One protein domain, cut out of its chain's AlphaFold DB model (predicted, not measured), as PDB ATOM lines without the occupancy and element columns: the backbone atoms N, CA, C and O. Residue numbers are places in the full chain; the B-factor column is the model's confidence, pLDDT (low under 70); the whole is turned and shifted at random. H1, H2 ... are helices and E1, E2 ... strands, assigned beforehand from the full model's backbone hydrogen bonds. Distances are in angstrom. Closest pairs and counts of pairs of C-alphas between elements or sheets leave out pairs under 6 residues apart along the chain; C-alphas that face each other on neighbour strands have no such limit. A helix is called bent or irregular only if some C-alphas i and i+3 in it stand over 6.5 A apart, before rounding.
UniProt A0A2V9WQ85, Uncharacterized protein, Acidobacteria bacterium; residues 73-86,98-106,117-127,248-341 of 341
ATOM      1  N   VAL A  73      28.804 -38.716 -11.485       95.50
ATOM      2  CA  VAL A  73      29.185 -38.523 -10.087       95.50
ATOM      3  C   VAL A  73      28.367 -39.475  -9.225       95.50
ATOM      4  O   VAL A  73      27.145 -39.547  -9.365       95.50
ATOM      5  N   THR A  74      29.036 -40.226  -8.356       96.94
ATOM      6  CA  THR A  74      28.396 -41.220  -7.485       96.94
ATOM      7  C   THR A  74      28.749 -40.954  -6.036       96.94
ATOM      8  O   THR A  74      29.866 -40.531  -5.752       96.94
ATOM      9  N   ALA A  75      27.824 -41.232  -5.118       97.81
ATOM     10  CA  ALA A  75      28.074 -41.128  -3.685       97.81
ATOM     11  C   ALA A  75      29.212 -42.058  -3.222       97.81
ATOM     12  O   ALA A  75      29.636 -42.980  -3.924       97.81
ATOM     13  N   VAL A  76      29.740 -41.771  -2.034       97.75
ATOM     14  CA  VAL A  76      30.718 -42.634  -1.364       97.75
ATOM     15  C   VAL A  76      29.986 -43.718  -0.583       97.75
ATOM     16  O   VAL A  76      28.994 -43.417   0.078       97.75
ATOM     17  N   GLU A  77      30.506 -44.943  -0.626       97.44
ATOM     18  CA  GLU A  77      29.900 -46.123   0.002       97.44
ATOM     19  C   GLU A  77      30.924 -46.877   0.856       97.44
ATOM     20  O   GLU A  77      32.108 -46.885   0.518       97.44
ATOM     21  N   GLY A  78      30.470 -47.554   1.912       97.00
ATOM     22  CA  GLY A  78      31.284 -48.497   2.679       97.00
ATOM     23  C   GLY A  78      32.169 -47.917   3.792       97.00
ATOM     24  O   GLY A  78      32.023 -46.786   4.268       97.00
ATOM     25  N   GLU A  79      33.065 -48.772   4.288       97.25
ATOM     26  CA  GLU A  79      34.031 -48.426   5.333       97.25
ATOM     27  C   GLU A  79      35.201 -47.598   4.790       97.25
ATOM     28  O   GLU A  79      35.515 -47.645   3.604       97.25
ATOM     29  N   SER A  80      35.894 -46.879   5.681       97.50
ATOM     30  CA  SER A  80      37.112 -46.168   5.294       97.50
ATOM     31  C   SER A  80      38.191 -47.134   4.822       97.50
ATOM     32  O   SER A  80      38.258 -48.285   5.260       97.50
ATOM     33  N   TRP A  81      39.111 -46.637   3.996       96.94
ATOM     34  CA  TRP A  81      40.232 -47.457   3.539       96.94
ATOM     35  C   TRP A  81      41.114 -47.950   4.697       96.94
ATOM     36  O   TRP A  81      41.607 -49.074   4.668       96.94
ATOM     37  N   LEU A  82      41.278 -47.151   5.758       96.25
ATOM     38  CA  LEU A  82      41.989 -47.590   6.963       96.25
ATOM     39  C   LEU A  82      41.308 -48.778   7.650       96.25
ATOM     40  O   LEU A  82      41.988 -49.738   8.017       96.25
ATOM     41  N   ASN A  83      39.981 -48.746   7.785       96.44
ATOM     42  CA  ASN A  83      39.230 -49.850   8.381       96.44
ATOM     43  C   ASN A  83      39.298 -51.105   7.503       96.44
ATOM     44  O   ASN A  83      39.558 -52.190   8.032       96.44
ATOM     45  N   HIS A  84      39.190 -50.928   6.183       95.94
ATOM     46  CA  HIS A  84      39.344 -51.994   5.194       95.94
ATOM     47  C   HIS A  84      40.689 -52.721   5.315       95.94
ATOM     48  O   HIS A  84      40.761 -53.944   5.216       95.94
ATOM     49  N   LEU A  85      41.763 -51.974   5.583       95.69
ATOM     50  CA  LEU A  85      43.107 -52.518   5.790       95.69
ATOM     51  C   LEU A  85      43.391 -52.944   7.237       95.69
ATOM     52  O   LEU A  85      44.510 -53.367   7.532       95.69
ATOM     53  N   HIS A  86      42.416 -52.811   8.137       96.12
ATOM     54  CA  HIS A  86      42.555 -53.057   9.571       96.12
ATOM     55  C   HIS A  86      43.707 -52.264  10.213       96.12
ATOM     56  O   HIS A  86      44.479 -52.798  11.011       96.12
ATOM     57  N   GLY A  98      51.825 -34.945   6.730       74.62
ATOM     58  CA  GLY A  98      52.861 -34.516   7.681       74.62
ATOM     59  C   GLY A  98      52.498 -33.276   8.514       74.62
ATOM     60  O   GLY A  98      53.262 -32.889   9.398       74.62
ATOM     61  N   ARG A  99      51.329 -32.659   8.283       82.50
ATOM     62  CA  ARG A  99      50.816 -31.522   9.060       82.50
ATOM     63  C   ARG A  99      49.445 -31.845   9.638       82.50
ATOM     64  O   ARG A  99      48.518 -32.181   8.910       82.50
ATOM     65  N   LEU A 100      49.325 -31.713  10.955       83.75
ATOM     66  CA  LEU A 100      48.042 -31.719  11.661       83.75
ATOM     67  C   LEU A 100      47.567 -30.283  11.892       83.75
ATOM     68  O   LEU A 100      48.335 -29.336  11.700       83.75
ATOM     69  N   GLY A 101      46.318 -30.142  12.336       77.25
ATOM     70  CA  GLY A 101      45.740 -28.844  12.668       77.25
ATOM     71  C   GLY A 101      46.512 -28.076  13.752       77.25
ATOM     72  O   GLY A 101      47.403 -28.628  14.415       77.25
ATOM     73  N   PRO A 102      46.174 -26.787  13.942       78.69
ATOM     74  CA  PRO A 102      46.836 -25.940  14.923       78.69
ATOM     75  C   PRO A 102      46.714 -26.524  16.344       78.69
ATOM     76  O   PRO A 102      45.815 -27.332  16.621       78.69
ATOM     77  N   PRO A 103      47.631 -26.149  17.260       76.50
ATOM     78  CA  PRO A 103      47.507 -26.505  18.672       76.50
ATOM     79  C   PRO A 103      46.193 -25.972  19.272       76.50
ATOM     80  O   PRO A 103      45.448 -25.227  18.636       76.50
ATOM     81  N   ALA A 104      45.882 -26.388  20.501       75.56
ATOM     82  CA  ALA A 104      44.724 -25.867  21.218       75.56
ATOM     83  C   ALA A 104      44.819 -24.338  21.347       75.56
ATOM     84  O   ALA A 104      45.864 -23.813  21.731       75.56
ATOM     85  N   THR A 105      43.736 -23.633  21.017       70.50
ATOM     86  CA  THR A 105      43.649 -22.179  21.188       70.50
ATOM     87  C   THR A 105      43.778 -21.831  22.666       70.50
ATOM     88  O   THR A 105      43.123 -22.460  23.506       70.50
ATOM     89  N   THR A 106      44.604 -20.836  22.993       67.62
ATOM     90  CA  THR A 106      44.704 -20.368  24.377       67.62
ATOM     91  C   THR A 106      43.418 -19.636  24.790       67.62
ATOM     92  O   THR A 106      42.831 -18.915  23.979       67.62
ATOM     93  N   GLY A 117      36.934 -16.942   0.718       89.69
ATOM     94  CA  GLY A 117      37.106 -16.229  -0.541       89.69
ATOM     95  C   GLY A 117      36.856 -17.121  -1.756       89.69
ATOM     96  O   GLY A 117      37.765 -17.327  -2.554       89.69
ATOM     97  N   LEU A 118      35.624 -17.624  -1.912       92.06
ATOM     98  CA  LEU A 118      35.256 -18.436  -3.081       92.06
ATOM     99  C   LEU A 118      35.250 -17.617  -4.373       92.06
ATOM    100  O   LEU A 118      34.826 -16.455  -4.395       92.06
ATOM    101  N   SER A 119      35.631 -18.262  -5.473       90.19
ATOM    102  CA  SER A 119      35.555 -17.663  -6.802       90.19
ATOM    103  C   SER A 119      34.101 -17.366  -7.215       90.19
ATOM    104  O   SER A 119      33.176 -18.124  -6.894       90.19
ATOM    105  N   PRO A 120      33.848 -16.284  -7.979       86.00
ATOM    106  CA  PRO A 120      32.521 -16.003  -8.516       86.00
ATOM    107  C   PRO A 120      31.988 -17.171  -9.355       86.00
ATOM    108  O   PRO A 120      32.610 -17.579 -10.332       86.00
ATOM    109  N   GLY A 121      30.810 -17.683  -8.995       83.50
ATOM    110  CA  GLY A 121      30.163 -18.777  -9.724       83.50
ATOM    111  C   GLY A 121      30.713 -20.176  -9.431       83.50
ATOM    112  O   GLY A 121      30.408 -21.074 -10.217       83.50
ATOM    113  N   PHE A 122      31.456 -20.362  -8.325       85.44
ATOM    114  CA  PHE A 122      32.157 -21.608  -7.970       85.44
ATOM    115  C   PHE A 122      31.351 -22.878  -8.302       85.44
ATOM    116  O   PHE A 122      31.778 -23.665  -9.132       85.44
ATOM    117  N   ALA A 123      30.118 -23.010  -7.801       82.50
ATOM    118  CA  ALA A 123      29.316 -24.232  -7.937       82.50
ATOM    119  C   ALA A 123      28.885 -24.581  -9.376       82.50
ATOM    120  O   ALA A 123      28.392 -25.679  -9.628       82.50
ATOM    121  N   THR A 124      29.006 -23.640 -10.312       86.12
ATOM    122  CA  THR A 124      28.601 -23.811 -11.720       86.12
ATOM    123  C   THR A 124      29.786 -23.809 -12.679       86.12
ATOM    124  O   THR A 124      29.597 -23.942 -13.889       86.12
ATOM    125  N   GLN A 125      31.003 -23.638 -12.161       86.62
ATOM    126  CA  GLN A 125      32.189 -23.522 -12.984       86.62
ATOM    127  C   GLN A 125      32.610 -24.893 -13.522       86.62
ATOM    128  O   GLN A 125      32.501 -25.925 -12.863       86.62
ATOM    129  N   THR A 126      33.092 -24.890 -14.761       93.38
ATOM    130  CA  THR A 126      33.888 -25.995 -15.291       93.38
ATOM    131  C   THR A 126      35.347 -25.565 -15.273       93.38
ATOM    132  O   THR A 126      35.677 -24.489 -15.779       93.38
ATOM    133  N   VAL A 127      36.210 -26.384 -14.686       94.75
ATOM    134  CA  VAL A 127      37.633 -26.101 -14.500       94.75
ATOM    135  C   VAL A 127      38.440 -27.000 -15.427       94.75
ATOM    136  O   VAL A 127      38.163 -28.189 -15.555       94.75
ATOM    137  N   ILE A 248      35.179 -32.764  -9.212       97.69
ATOM    138  CA  ILE A 248      36.367 -32.394  -8.422       97.69
ATOM    139  C   ILE A 248      36.173 -32.789  -6.951       97.69
ATOM    140  O   ILE A 248      37.037 -33.436  -6.358       97.69
ATOM    141  N   GLY A 249      35.010 -32.463  -6.380       98.06
ATOM    142  CA  GLY A 249      34.637 -32.877  -5.030       98.06
ATOM    143  C   GLY A 249      34.623 -34.399  -4.864       98.06
ATOM    144  O   GLY A 249      35.176 -34.907  -3.890       98.06
ATOM    145  N   GLU A 250      34.062 -35.139  -5.827       98.25
ATOM    146  CA  GLU A 250      34.079 -36.610  -5.837       98.25
ATOM    147  C   GLU A 250      35.503 -37.168  -5.802       98.25
ATOM    148  O   GLU A 250      35.796 -38.035  -4.973       98.25
ATOM    149  N   GLN A 251      36.388 -36.653  -6.662       97.94
ATOM    150  CA  GLN A 251      37.785 -37.073  -6.730       97.94
ATOM    151  C   GLN A 251      38.483 -36.895  -5.385       97.94
ATOM    152  O   GLN A 251      39.037 -37.854  -4.854       97.94
ATOM    153  N   ILE A 252      38.387 -35.705  -4.787       98.19
ATOM    154  CA  ILE A 252      39.025 -35.417  -3.498       98.19
ATOM    155  C   ILE A 252      38.434 -36.297  -2.390       98.19
ATOM    156  O   ILE A 252      39.177 -36.880  -1.597       98.19
ATOM    157  N   VAL A 253      37.105 -36.431  -2.313       98.38
ATOM    158  CA  VAL A 253      36.504 -37.235  -1.243       98.38
ATOM    159  C   VAL A 253      36.921 -38.690  -1.363       98.38
ATOM    160  O   VAL A 253      37.349 -39.270  -0.366       98.38
ATOM    161  N   LYS A 254      36.814 -39.289  -2.550       97.69
ATOM    162  CA  LYS A 254      37.087 -40.720  -2.724       97.69
ATOM    163  C   LYS A 254      38.572 -41.055  -2.636       97.69
ATOM    164  O   LYS A 254      38.901 -42.138  -2.165       97.69
ATOM    165  N   SER A 255      39.460 -40.155  -3.056       95.81
ATOM    166  CA  SER A 255      40.908 -40.386  -3.028       95.81
ATOM    167  C   SER A 255      41.555 -40.067  -1.680       95.81
ATOM    168  O   SER A 255      42.560 -40.678  -1.319       95.81
ATOM    169  N   THR A 256      41.007 -39.085  -0.956       95.50
ATOM    170  CA  THR A 256      41.692 -38.435   0.165       95.50
ATOM    171  C   THR A 256      40.874 -38.540   1.443       95.50
ATOM    172  O   THR A 256      41.363 -39.056   2.445       95.50
ATOM    173  N   CYS A 257      39.614 -38.102   1.438       97.50
ATOM    174  CA  CYS A 257      38.806 -38.087   2.662       97.50
ATOM    175  C   CYS A 257      38.392 -39.502   3.097       97.50
ATOM    176  O   CYS A 257      38.490 -39.843   4.277       97.50
ATOM    177  N   HIS A 258      37.982 -40.340   2.142       97.88
ATOM    178  CA  HIS A 258      37.514 -41.707   2.380       97.88
ATOM    179  C   HIS A 258      38.634 -42.659   2.830       97.88
ATOM    180  O   HIS A 258      38.372 -43.753   3.327       97.88
ATOM    181  N   VAL A 259      39.900 -42.232   2.737       96.75
ATOM    182  CA  VAL A 259      41.010 -42.975   3.340       96.75
ATOM    183  C   VAL A 259      40.764 -43.143   4.839       96.75
ATOM    184  O   VAL A 259      40.823 -44.258   5.347       96.75
ATOM    185  N   CYS A 260      40.409 -42.056   5.529       97.06
ATOM    186  CA  CYS A 260      40.256 -42.038   6.985       97.06
ATOM    187  C   CYS A 260      38.793 -42.073   7.440       97.06
ATOM    188  O   CYS A 260      38.465 -42.717   8.435       97.06
ATOM    189  N   HIS A 261      37.911 -41.361   6.743       98.06
ATOM    190  CA  HIS A 261      36.510 -41.215   7.128       98.06
ATOM    191  C   HIS A 261      35.677 -42.324   6.500       98.06
ATOM    192  O   HIS A 261      35.665 -42.410   5.284       98.06
ATOM    193  N   GLY A 262      34.946 -43.129   7.278       98.12
ATOM    194  CA  GLY A 262      33.969 -44.059   6.691       98.12
ATOM    195  C   GLY A 262      32.856 -43.298   5.969       98.12
ATOM    196  O   GLY A 262      32.587 -42.145   6.321       98.12
ATOM    197  N   ALA A 263      32.202 -43.915   4.986       98.38
ATOM    198  CA  ALA A 263      31.141 -43.254   4.234       98.38
ATOM    199  C   ALA A 263      29.998 -42.819   5.163       98.38
ATOM    200  O   ALA A 263      29.697 -41.628   5.277       98.38
ATOM    201  N   ALA A 264      29.428 -43.767   5.911       98.12
ATOM    202  CA  ALA A 264      28.308 -43.510   6.802       98.12
ATOM    203  C   ALA A 264      28.447 -44.176   8.174       98.12
ATOM    204  O   ALA A 264      29.007 -45.260   8.324       98.12
ATOM    205  N   GLY A 265      27.882 -43.529   9.192       96.81
ATOM    206  CA  GLY A 265      27.836 -44.053  10.553       96.81
ATOM    207  C   GLY A 265      27.229 -43.059  11.545       96.81
ATOM    208  O   GLY A 265      26.772 -41.983  11.143       96.81
ATOM    209  N   PRO A 266      27.207 -43.404  12.844       96.56
ATOM    210  CA  PRO A 266      26.775 -42.486  13.882       96.56
ATOM    211  C   PRO A 266      27.747 -41.313  14.011       96.56
ATOM    212  O   PRO A 266      28.953 -41.428  13.791       96.56
ATOM    213  N   ASN A 267      27.197 -40.172  14.405       95.50
ATOM    214  CA  ASN A 267      27.980 -38.985  14.676       95.50
ATOM    215  C   ASN A 267      28.689 -39.114  16.041       95.50
ATOM    216  O   ASN A 267      27.981 -39.143  17.049       95.50
ATOM    217  N   PRO A 268      30.036 -39.171  16.114       95.44
ATOM    218  CA  PRO A 268      30.718 -39.416  17.379       95.44
ATOM    219  C   PRO A 268      30.552 -38.244  18.353       95.44
ATOM    220  O   PRO A 268      30.620 -37.060  17.985       95.44
ATOM    221  N   SER A 269      30.368 -38.601  19.619       93.62
ATOM    222  CA  SER A 269      30.344 -37.708  20.772       93.62
ATOM    223  C   SER A 269      31.723 -37.085  21.040       93.62
ATOM    224  O   SER A 269      32.748 -37.599  20.584       93.62
ATOM    225  N   PRO A 270      31.801 -35.989  21.820       92.50
ATOM    226  CA  PRO A 270      33.080 -35.414  22.235       92.50
ATOM    227  C   PRO A 270      34.011 -36.411  22.937       92.50
ATOM    228  O   PRO A 270      35.227 -36.301  22.790       92.50
ATOM    229  N   GLN A 271      33.466 -37.371  23.692       93.56
ATOM    230  CA  GLN A 271      34.260 -38.396  24.371       93.56
ATOM    231  C   GLN A 271      34.815 -39.429  23.380       93.56
ATOM    232  O   GLN A 271      36.007 -39.703  23.402       93.56
ATOM    233  N   GLU A 272      34.003 -39.923  22.445       94.88
ATOM    234  CA  GLU A 272      34.479 -40.851  21.404       94.88
ATOM    235  C   GLU A 272      35.530 -40.190  20.499       94.88
ATOM    236  O   GLU A 272      36.515 -40.813  20.105       94.88
ATOM    237  N   LEU A 273      35.368 -38.894  20.209       93.12
ATOM    238  CA  LEU A 273      36.383 -38.106  19.511       93.12
ATOM    239  C   LEU A 273      37.696 -38.029  20.296       93.12
ATOM    240  O   LEU A 273      38.761 -38.087  19.680       93.12
ATOM    241  N   LEU A 274      37.642 -37.909  21.626       91.00
ATOM    242  CA  LEU A 274      38.835 -37.936  22.475       91.00
ATOM    243  C   LEU A 274      39.529 -39.304  22.420       91.00
ATOM    244  O   LEU A 274      40.754 -39.366  22.389       91.00
ATOM    245  N   GLU A 275      38.748 -40.381  22.365       92.50
ATOM    246  CA  GLU A 275      39.216 -41.774  22.353       92.50
ATOM    247  C   GLU A 275      39.733 -42.256  20.997       92.50
ATOM    248  O   GLU A 275      40.299 -43.340  20.903       92.50
ATOM    249  N   GLY A 276      39.567 -41.461  19.944       91.56
ATOM    250  CA  GLY A 276      40.158 -41.772  18.651       91.56
ATOM    251  C   GLY A 276      39.185 -41.765  17.484       91.56
ATOM    252  O   GLY A 276      39.651 -41.704  16.346       91.56
ATOM    253  N   ALA A 277      37.870 -41.735  17.726       94.75
ATOM    254  CA  ALA A 277      36.862 -41.851  16.676       94.75
ATOM    255  C   ALA A 277      37.032 -40.782  15.585       94.75
ATOM    256  O   ALA A 277      37.359 -39.623  15.864       94.75
ATOM    257  N   ILE A 278      36.793 -41.184  14.337       95.88
ATOM    258  CA  ILE A 278      36.801 -40.312  13.159       95.88
ATOM    259  C   ILE A 278      35.347 -40.164  12.692       95.88
ATOM    260  O   ILE A 278      34.709 -41.180  12.417       95.88
ATOM    261  N   PRO A 279      34.792 -38.937  12.606       96.69
ATOM    262  CA  PRO A 279      33.429 -38.740  12.117       96.69
ATOM    263  C   PRO A 279      33.246 -39.293  10.699       96.69
ATOM    264  O   PRO A 279      34.087 -39.004   9.851       96.69
ATOM    265  N   PRO A 280      32.165 -40.022  10.393       98.19
ATOM    266  CA  PRO A 280      31.900 -40.485   9.033       98.19
ATOM    267  C   PRO A 280      31.509 -39.323   8.107       98.19
ATOM    268  O   PRO A 280      31.000 -38.291   8.564       98.19
ATOM    269  N   LEU A 281      31.739 -39.491   6.801       98.62
ATOM    270  CA  LEU A 281      31.554 -38.456   5.778       98.62
ATOM    271  C   LEU A 281      30.122 -37.902   5.759       98.62
ATOM    272  O   LEU A 281      29.943 -36.686   5.677       98.62
ATOM    273  N   ASN A 282      29.110 -38.762   5.919       98.06
ATOM    274  CA  ASN A 282      27.694 -38.368   5.935       98.06
ATOM    275  C   ASN A 282      27.314 -37.398   7.069       98.06
ATOM    276  O   ASN A 282      26.267 -36.759   7.005       98.06
ATOM    277  N   THR A 283      28.142 -37.266   8.107       97.38
ATOM    278  CA  THR A 283      27.873 -36.346   9.224       97.38
ATOM    279  C   THR A 283      28.500 -34.971   9.028       97.38
ATOM    280  O   THR A 283      28.071 -34.013   9.673       97.38
ATOM    281  N   LEU A 284      29.499 -34.827   8.150       96.31
ATOM    282  CA  LEU A 284      30.349 -33.633   8.114       96.31
ATOM    283  C   LEU A 284      29.568 -32.358   7.775       96.31
ATOM    284  O   LEU A 284      29.712 -31.354   8.470       96.31
ATOM    285  N   THR A 285      28.667 -32.410   6.795       95.38
ATOM    286  CA  THR A 285      27.851 -31.254   6.376       95.38
ATOM    287  C   THR A 285      26.837 -30.812   7.433       95.38
ATOM    288  O   THR A 285      26.425 -29.658   7.442       95.38
ATOM    289  N   THR A 286      26.480 -31.690   8.377       94.06
ATOM    290  CA  THR A 286      25.629 -31.346   9.533       94.06
ATOM    291  C   THR A 286      26.427 -30.838  10.737       94.06
ATOM    292  O   THR A 286      25.879 -30.152  11.596       94.06
ATOM    293  N   ARG A 287      27.722 -31.172  10.815       92.56
ATOM    294  CA  ARG A 287      28.620 -30.789  11.918       92.56
ATOM    295  C   ARG A 287      29.320 -29.456  11.698       92.56
ATOM    296  O   ARG A 287      29.784 -28.863  12.666       92.56
ATOM    297  N   THR A 288      29.479 -29.047  10.445       94.06
ATOM    298  CA  THR A 288      30.224 -27.846  10.065       94.06
ATOM    299  C   THR A 288      29.473 -27.080   8.993       94.06
ATOM    300  O   THR A 288      28.950 -27.672   8.045       94.06
ATOM    301  N   SER A 289      29.483 -25.759   9.106       95.38
ATOM    302  CA  SER A 289      29.177 -24.872   7.987       95.38
ATOM    303  C   SER A 289      30.256 -24.974   6.900       95.38
ATOM    304  O   SER A 289      31.367 -25.451   7.145       95.38
ATOM    305  N   LEU A 290      29.949 -24.494   5.694       95.44
ATOM    306  CA  LEU A 290      30.902 -24.463   4.584       95.44
ATOM    307  C   LEU A 290      32.228 -23.739   4.938       95.44
ATOM    308  O   LEU A 290      33.282 -24.334   4.714       95.44
ATOM    309  N   PRO A 291      32.241 -22.524   5.535       95.75
ATOM    310  CA  PRO A 291      33.495 -21.866   5.915       95.75
ATOM    311  C   PRO A 291      34.315 -22.649   6.947       95.75
ATOM    312  O   PRO A 291      35.537 -22.724   6.828       95.75
ATOM    313  N   GLU A 292      33.658 -23.255   7.941       93.81
ATOM    314  CA  GLU A 292      34.328 -24.085   8.950       93.81
ATOM    315  C   GLU A 292      34.930 -25.342   8.322       93.81
ATOM    316  O   GLU A 292      36.051 -25.722   8.662       93.81
ATOM    317  N   PHE A 293      34.209 -25.972   7.390       96.06
ATOM    318  CA  PHE A 293      34.693 -27.128   6.647       96.06
ATOM    319  C   PHE A 293      35.939 -26.779   5.833       96.06
ATOM    320  O   PHE A 293      36.978 -27.419   6.000       96.06
ATOM    321  N   VAL A 294      35.856 -25.733   5.003       96.69
ATOM    322  CA  VAL A 294      36.966 -25.291   4.149       96.69
ATOM    323  C   VAL A 294      38.182 -24.937   4.995       96.69
ATOM    324  O   VAL A 294      39.255 -25.497   4.776       96.69
ATOM    325  N   GLY A 295      38.006 -24.094   6.020       93.88
ATOM    326  CA  GLY A 295      39.087 -23.713   6.928       93.88
ATOM    327  C   GLY A 295      39.732 -24.928   7.595       93.88
ATOM    328  O   GLY A 295      40.959 -25.042   7.635       93.88
ATOM    329  N   LYS A 296      38.922 -25.898   8.035       93.81
ATOM    330  CA  LYS A 296      39.425 -27.133   8.639       93.81
ATOM    331  C   LYS A 296      40.216 -27.996   7.654       93.81
ATOM    332  O   LYS A 296      41.235 -28.545   8.057       93.81
ATOM    333  N   VAL A 297      39.790 -28.122   6.398       95.00
ATOM    334  CA  VAL A 297      40.501 -28.914   5.375       95.00
ATOM    335  C   VAL A 297      41.859 -28.307   5.037       95.00
ATOM    336  O   VAL A 297      42.865 -29.018   5.053       95.00
ATOM    337  N   ILE A 298      41.912 -27.002   4.778       94.31
ATOM    338  CA  ILE A 298      43.116 -26.358   4.225       94.31
ATOM    339  C   ILE A 298      44.078 -25.827   5.292       94.31
ATOM    340  O   ILE A 298      45.276 -25.732   5.036       94.31
ATOM    341  N   SER A 299      43.571 -25.496   6.485       91.31
ATOM    342  CA  SER A 299      44.357 -24.909   7.583       91.31
ATOM    343  C   SER A 299      44.299 -25.723   8.877       91.31
ATOM    344  O   SER A 299      45.086 -25.490   9.795       91.31
ATOM    345  N   GLY A 300      43.399 -26.704   8.962       90.69
ATOM    346  CA  GLY A 300      43.104 -27.394  10.210       90.69
ATOM    347  C   GLY A 300      42.243 -26.552  11.150       90.69
ATOM    348  O   GLY A 300      42.027 -25.360  10.957       90.69
ATOM    349  N   ALA A 301      41.750 -27.188  12.206       87.75
ATOM    350  CA  ALA A 301      41.059 -26.510  13.293       87.75
ATOM    351  C   ALA A 301      41.335 -27.240  14.606       87.75
ATOM    352  O   ALA A 301      41.451 -28.472  14.617       87.75
ATOM    353  N   SER A 302      41.416 -26.497  15.710       86.56
ATOM    354  CA  SER A 302      41.324 -27.089  17.045       86.56
ATOM    355  C   SER A 302      39.958 -27.769  17.200       86.56
ATOM    356  O   SER A 302      38.990 -27.430  16.515       86.56
ATOM    357  N   ILE A 303      39.874 -28.765  18.074       85.25
ATOM    358  CA  ILE A 303      38.647 -29.529  18.296       85.25
ATOM    359  C   ILE A 303      38.326 -29.574  19.781       85.25
ATOM    360  O   ILE A 303      39.205 -29.795  20.609       85.25
ATOM    361  N   THR A 304      37.057 -29.371  20.116       85.62
ATOM    362  CA  THR A 304      36.565 -29.565  21.477       85.62
ATOM    363  C   THR A 304      36.196 -31.031  21.681       85.62
ATOM    364  O   THR A 304      35.382 -31.570  20.930       85.62
ATOM    365  N   MET A 305      36.799 -31.679  22.677       88.25
ATOM    366  CA  MET A 305      36.611 -33.106  22.976       88.25
ATOM    367  C   MET A 305      36.498 -33.349  24.489       88.25
ATOM    368  O   MET A 305      36.830 -32.473  25.281       88.25
ATOM    369  N   GLY A 306      36.045 -34.537  24.893       87.69
ATOM    370  CA  GLY A 306      35.947 -34.952  26.296       87.69
ATOM    371  C   GLY A 306      34.754 -34.389  27.077       87.69
ATOM    372  O   GLY A 306      33.996 -33.542  26.599       87.69
ATOM    373  N   THR A 307      34.576 -34.901  28.298       85.88
ATOM    374  CA  THR A 307      33.645 -34.371  29.311       85.88
ATOM    375  C   THR A 307      34.383 -34.261  30.656       85.88
ATOM    376  O   THR A 307      34.669 -35.296  31.257       85.88
ATOM    377  N   PRO A 308      34.708 -33.046  31.153       87.25
ATOM    378  CA  PRO A 308      34.329 -31.729  30.628       87.25
ATOM    379  C   PRO A 308      35.000 -31.384  29.281       87.25
ATOM    380  O   PRO A 308      36.009 -31.998  28.942       87.25
ATOM    381  N   PRO A 309      34.459 -30.413  28.516       87.25
ATOM    382  CA  PRO A 309      35.019 -30.015  27.228       87.25
ATOM    383  C   PRO A 309      36.457 -29.493  27.346       87.25
ATOM    384  O   PRO A 309      36.732 -28.568  28.109       87.25
ATOM    385  N   LEU A 310      37.358 -30.052  26.544       85.81
ATOM    386  CA  LEU A 310      38.762 -29.670  26.426       85.81
ATOM    387  C   LEU A 310      39.042 -29.183  25.005       85.81
ATOM    388  O   LEU A 310      38.635 -29.819  24.033       85.81
ATOM    389  N   SER A 311      39.748 -28.058  24.876       87.81
ATOM    390  CA  SER A 311      40.296 -27.621  23.589       87.81
ATOM    391  C   SER A 311      41.533 -28.460  23.281       87.81
ATOM    392  O   SER A 311      42.505 -28.445  24.035       87.81
ATOM    393  N   CYS A 312      41.493 -29.213  22.188       86.00
ATOM    394  CA  CYS A 312      42.558 -30.114  21.774       86.00
ATOM    395  C   CYS A 312      43.065 -29.749  20.376       86.00
ATOM    396  O   CYS A 312      42.350 -29.167  19.553       86.00
ATOM    397  N   ARG A 313      44.303 -30.152  20.074       87.44
ATOM    398  CA  ARG A 313      44.832 -30.116  18.704       87.44
ATOM    399  C   ARG A 313      43.949 -30.971  17.789       87.44
ATOM    400  O   ARG A 313      43.601 -32.101  18.129       87.44
ATOM    401  N   GLY A 314      43.622 -30.448  16.610       85.62
ATOM    402  CA  GLY A 314      42.910 -31.211  15.587       85.62
ATOM    403  C   GLY A 314      43.738 -32.393  15.078       85.62
ATOM    404  O   GLY A 314      44.896 -32.220  14.701       85.62
ATOM    405  N   ARG A 315      43.135 -33.587  15.036       87.69
ATOM    406  CA  ARG A 315      43.775 -34.820  14.530       87.69
ATOM    407  C   ARG A 315      43.662 -35.001  13.012       87.69
ATOM    408  O   ARG A 315      44.346 -35.843  12.448       87.69
ATOM    409  N   MET A 316      42.818 -34.210  12.348       92.38
ATOM    410  CA  MET A 316      42.664 -34.265  10.895       92.38
ATOM    411  C   MET A 316      43.921 -33.702  10.208       92.38
ATOM    412  O   MET A 316      44.365 -32.613  10.594       92.38
ATOM    413  N   PRO A 317      44.490 -34.407   9.213       92.69
ATOM    414  CA  PRO A 317      45.560 -33.872   8.380       92.69
ATOM    415  C   PRO A 317      45.127 -32.596   7.655       92.69
ATOM    416  O   PRO A 317      43.959 -32.430   7.301       92.69
ATOM    417  N   VAL A 318      46.086 -31.699   7.442       93.69
ATOM    418  CA  VAL A 318      45.879 -30.439   6.730       93.69
ATOM    419  C   VAL A 318      46.229 -30.627   5.260       93.69
ATOM    420  O   VAL A 318      47.366 -30.962   4.921       93.69
ATOM    421  N   PHE A 319      45.276 -30.359   4.378       94.75
ATOM    422  CA  PHE A 319      45.426 -30.477   2.930       94.75
ATOM    423  C   PHE A 319      45.673 -29.105   2.300       94.75
ATOM    424  O   PHE A 319      44.957 -28.672   1.406       94.75
ATOM    425  N   GLY A 320      46.714 -28.411   2.770       93.56
ATOM    426  CA  GLY A 320      47.029 -27.035   2.354       93.56
ATOM    427  C   GLY A 320      47.475 -26.871   0.893       93.56
ATOM    428  O   GLY A 320      47.779 -25.762   0.470       93.56
ATOM    429  N   TYR A 321      47.552 -27.964   0.129       93.56
ATOM    430  CA  TYR A 321      47.735 -27.931  -1.323       93.56
ATOM    431  C   TYR A 321      46.406 -27.792  -2.085       93.56
ATOM    432  O   TYR A 321      46.425 -27.608  -3.303       93.56
ATOM    433  N   LEU A 322      45.261 -27.935  -1.411       96.19
ATOM    434  CA  LEU A 322      43.940 -27.669  -1.976       96.19
ATOM    435  C   LEU A 322      43.631 -26.171  -1.914       96.19
ATOM    436  O   LEU A 322      44.006 -25.491  -0.956       96.19
ATOM    437  N   SER A 323      42.936 -25.667  -2.930       96.00
ATOM    438  CA  SER A 323      42.365 -24.322  -2.906       96.00
ATOM    439  C   SER A 323      41.092 -24.273  -2.050       96.00
ATOM    440  O   SER A 323      40.509 -25.302  -1.700       96.00
ATOM    441  N   GLU A 324      40.634 -23.063  -1.721       96.44
ATOM    442  CA  GLU A 324      39.342 -22.879  -1.047       96.44
ATOM    443  C   GLU A 324      38.170 -23.376  -1.897       96.44
ATOM    444  O   GLU A 324      37.268 -24.016  -1.358       96.44
ATOM    445  N   ASP A 325      38.211 -23.138  -3.212       97.00
ATOM    446  CA  ASP A 325      37.189 -23.614  -4.149       97.00
ATOM    447  C   ASP A 325      37.136 -25.146  -4.178       97.00
ATOM    448  O   ASP A 325      36.063 -25.724  -4.087       97.00
ATOM    449  N   GLU A 326      38.283 -25.826  -4.191       97.75
ATOM    450  CA  GLU A 326      38.336 -27.295  -4.189       97.75
ATOM    451  C   GLU A 326      37.858 -27.897  -2.864       97.75
ATOM    452  O   GLU A 326      37.158 -28.911  -2.840       97.75
ATOM    453  N   ALA A 327      38.196 -27.267  -1.739       97.62
ATOM    454  CA  ALA A 327      37.652 -27.663  -0.445       97.62
ATOM    455  C   ALA A 327      36.137 -27.387  -0.355       97.62
ATOM    456  O   ALA A 327      35.410 -28.134   0.304       97.62
ATOM    457  N   ALA A 328      35.635 -26.346  -1.022       97.81
ATOM    458  CA  ALA A 328      34.206 -26.070  -1.118       97.81
ATOM    459  C   ALA A 328      33.485 -27.058  -2.048       97.81
ATOM    460  O   ALA A 328      32.370 -27.484  -1.736       97.81
ATOM    461  N   ASP A 329      34.132 -27.487  -3.129       98.12
ATOM    462  CA  ASP A 329      33.646 -28.518  -4.047       98.12
ATOM    463  C   ASP A 329      33.440 -29.855  -3.324       98.12
ATOM    464  O   ASP A 329      32.434 -30.531  -3.549       98.12
ATOM    465  N   VAL A 330      34.319 -30.199  -2.375       98.31
ATOM    466  CA  VAL A 330      34.124 -31.343  -1.469       98.31
ATOM    467  C   VAL A 330      32.834 -31.207  -0.658       98.31
ATOM    468  O   VAL A 330      32.031 -32.142  -0.608       98.31
ATOM    469  N   TYR A 331      32.619 -30.055  -0.018       98.25
ATOM    470  CA  TYR A 331      31.419 -29.819   0.789       98.25
ATOM    471  C   TYR A 331      30.148 -29.914  -0.066       98.25
ATOM    472  O   TYR A 331      29.175 -30.561   0.326       98.25
ATOM    473  N   LEU A 332      30.174 -29.311  -1.257       97.25
ATOM    474  CA  LEU A 332      29.084 -29.370  -2.225       97.25
ATOM    475  C   LEU A 332      28.803 -30.811  -2.665       97.25
ATOM    476  O   LEU A 332      27.649 -31.237  -2.654       97.25
ATOM    477  N   TYR A 333      29.841 -31.573  -3.011       98.19
ATOM    478  CA  TYR A 333      29.713 -32.976  -3.391       98.19
ATOM    479  C   TYR A 333      29.058 -33.808  -2.281       98.19
ATOM    480  O   TYR A 333      28.115 -34.538  -2.574       98.19
ATOM    481  N   LEU A 334      29.481 -33.650  -1.020       98.44
ATOM    482  CA  LEU A 334      28.903 -34.372   0.122       98.44
ATOM    483  C   LEU A 334      27.434 -34.005   0.381       98.44
ATOM    484  O   LEU A 334      26.666 -34.852   0.836       98.44
ATOM    485  N   MET A 335      27.027 -32.761   0.100       97.25
ATOM    486  CA  MET A 335      25.619 -32.358   0.196       97.25
ATOM    487  C   MET A 335      24.763 -32.936  -0.934       97.25
ATOM    488  O   MET A 335      23.628 -33.342  -0.692       97.25
ATOM    489  N   LEU A 336      25.282 -32.944  -2.166       96.69
ATOM    490  CA  LEU A 336      24.538 -33.385  -3.349       96.69
ATOM    491  C   LEU A 336      24.526 -34.908  -3.520       96.69
ATOM    492  O   LEU A 336      23.593 -35.442  -4.114       96.69
ATOM    493  N   ASN A 337      25.535 -35.599  -2.986       97.69
ATOM    494  CA  ASN A 337      25.703 -37.048  -3.066       97.69
ATOM    495  C   ASN A 337      25.935 -37.618  -1.655       97.69
ATOM    496  O   ASN A 337      27.067 -37.990  -1.327       97.69
ATOM    497  N   PRO A 338      24.894 -37.648  -0.797       96.56
ATOM    498  CA  PRO A 338      25.028 -38.082   0.588       96.56
ATOM    499  C   PRO A 338      25.653 -39.482   0.679       96.56
ATOM    500  O   PRO A 338      25.114 -40.410   0.075       96.56
ATOM    501  N   PRO A 339      26.762 -39.653   1.418       97.62
ATOM    502  CA  PRO A 339      27.385 -40.959   1.603       97.62
ATOM    503  C   PRO A 339      26.481 -41.951   2.344       97.62
ATOM    504  O   PRO A 339      25.731 -41.567   3.250       97.62
ATOM    505  N   HIS A 340      26.612 -43.236   2.025       96.06
ATOM    506  CA  HIS A 340      25.826 -44.320   2.623       96.06
ATOM    507  C   HIS A 340      26.681 -45.556   2.926       96.06
ATOM    508  O   HIS A 340      27.866 -45.591   2.613       96.06
ATOM    509  N   GLN A 341      26.098 -46.523   3.643       90.19
ATOM    510  CA  GLN A 341      26.761 -47.797   3.945       90.19
ATOM    511  C   GLN A 341      26.830 -48.677   2.706       90.19
ATOM    512  O   GLN A 341      25.798 -48.766   2.005       90.19
TER     513      GLN A 341
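This is residues 73 to 86, 98 to 106, 117 to 127 and 248 to 341 of the 341 residues of an uncharacterized protein of Acidobacteria bacterium (UniProt A0A2V9WQ85). A small cluster of crossed helices, with H2, H4 and H5 packing on H6, makes the core; off to one side of it, farthest from the mean of the C-alphas, are the small hairpin of E1 and E2 and the short helix H3 next to E1. Short H1 packs on the last residues of H2, and much of the rest is loop. The printed part has 128 residues, of which under half, 59, are in named elements, in the order H1 H2 H3 H4 H5 E1 E2 H6. The sheet E1 - E2 is antiparallel, and the class is mostly helix. The whole is compact, with a radius of gyration of the C-alphas of 14.6 A and spans of 45 by 34 by 26 A.

H1, residues 81 to 84, begins at C-alpha 81 (40.232, -47.457, 3.539). Residues 98 to 106 and 117 to 127 hold no named helix and no named strand. H2, residues 248 to 260, is 18.6 A long and irregular, but only just: C-alphas 255 and 258 are 6.52 A apart. H3 is residues 270 to 275. H4, residues 281 to 287, is irregular, with C-alphas 282 and 285 7.1 A apart. H5, residues 290 to 299, is 13.8 A long. E1 is residues 303 to 305 and E2 residues 310 to 312. H6, residues 324 to 336, is 18.3 A long and ends at C-alpha 336 (24.538, -33.385, -3.349).

H1 touches H2 at residues 258 to 260 alone; the closest C-alphas, of Trp 81 and Val 259, are 4.6 A apart. With residues 248 to 253 alone, H2 touches H6, about perpendicular at 83 degrees, closest at the C-alphas of Gly 249 and Val 330, 3.9 A. H3 touches no helix; its closest C-alpha to E1 is that of Pro 270, 4.3 A from that of Met 305. H4 touches residues 331 to 335 of H6 alone, about perpendicular at 76 degrees, closest at the C-alphas of Thr 285 and Met 335, 6.7 A. H5 touches H6 at a steep tilt of 49 degrees, opposite ways, closest at the C-alphas of Val 294 and Ala 327, 5.2 A. In the hairpin of E1 and E2, N 303 and O 312 are within hydrogen-bond range at 2.9 A, as are N 310 and O 305 at 2.8 A. Every O i to N i+4 pair is within range in H3, H5 and H6, against 6 of 9 in H2 and 1 of 3 in H4, where 3 of 4 O i to N i+3 pairs are; H1 is too short for an O i to N i+4 pair.

The farthest C-alphas, of Thr 126 and Pro 308, are 46.3 A apart. Residues 87 to 97, 107 to 116 and 128 to 247 are not printed, with C-alpha gaps of 21.3 A, 26.4 A and 8.8 A. The link from E2 to H6 is long. The mean pLDDT of the printed part is 92.8, and residue 106 is under 70.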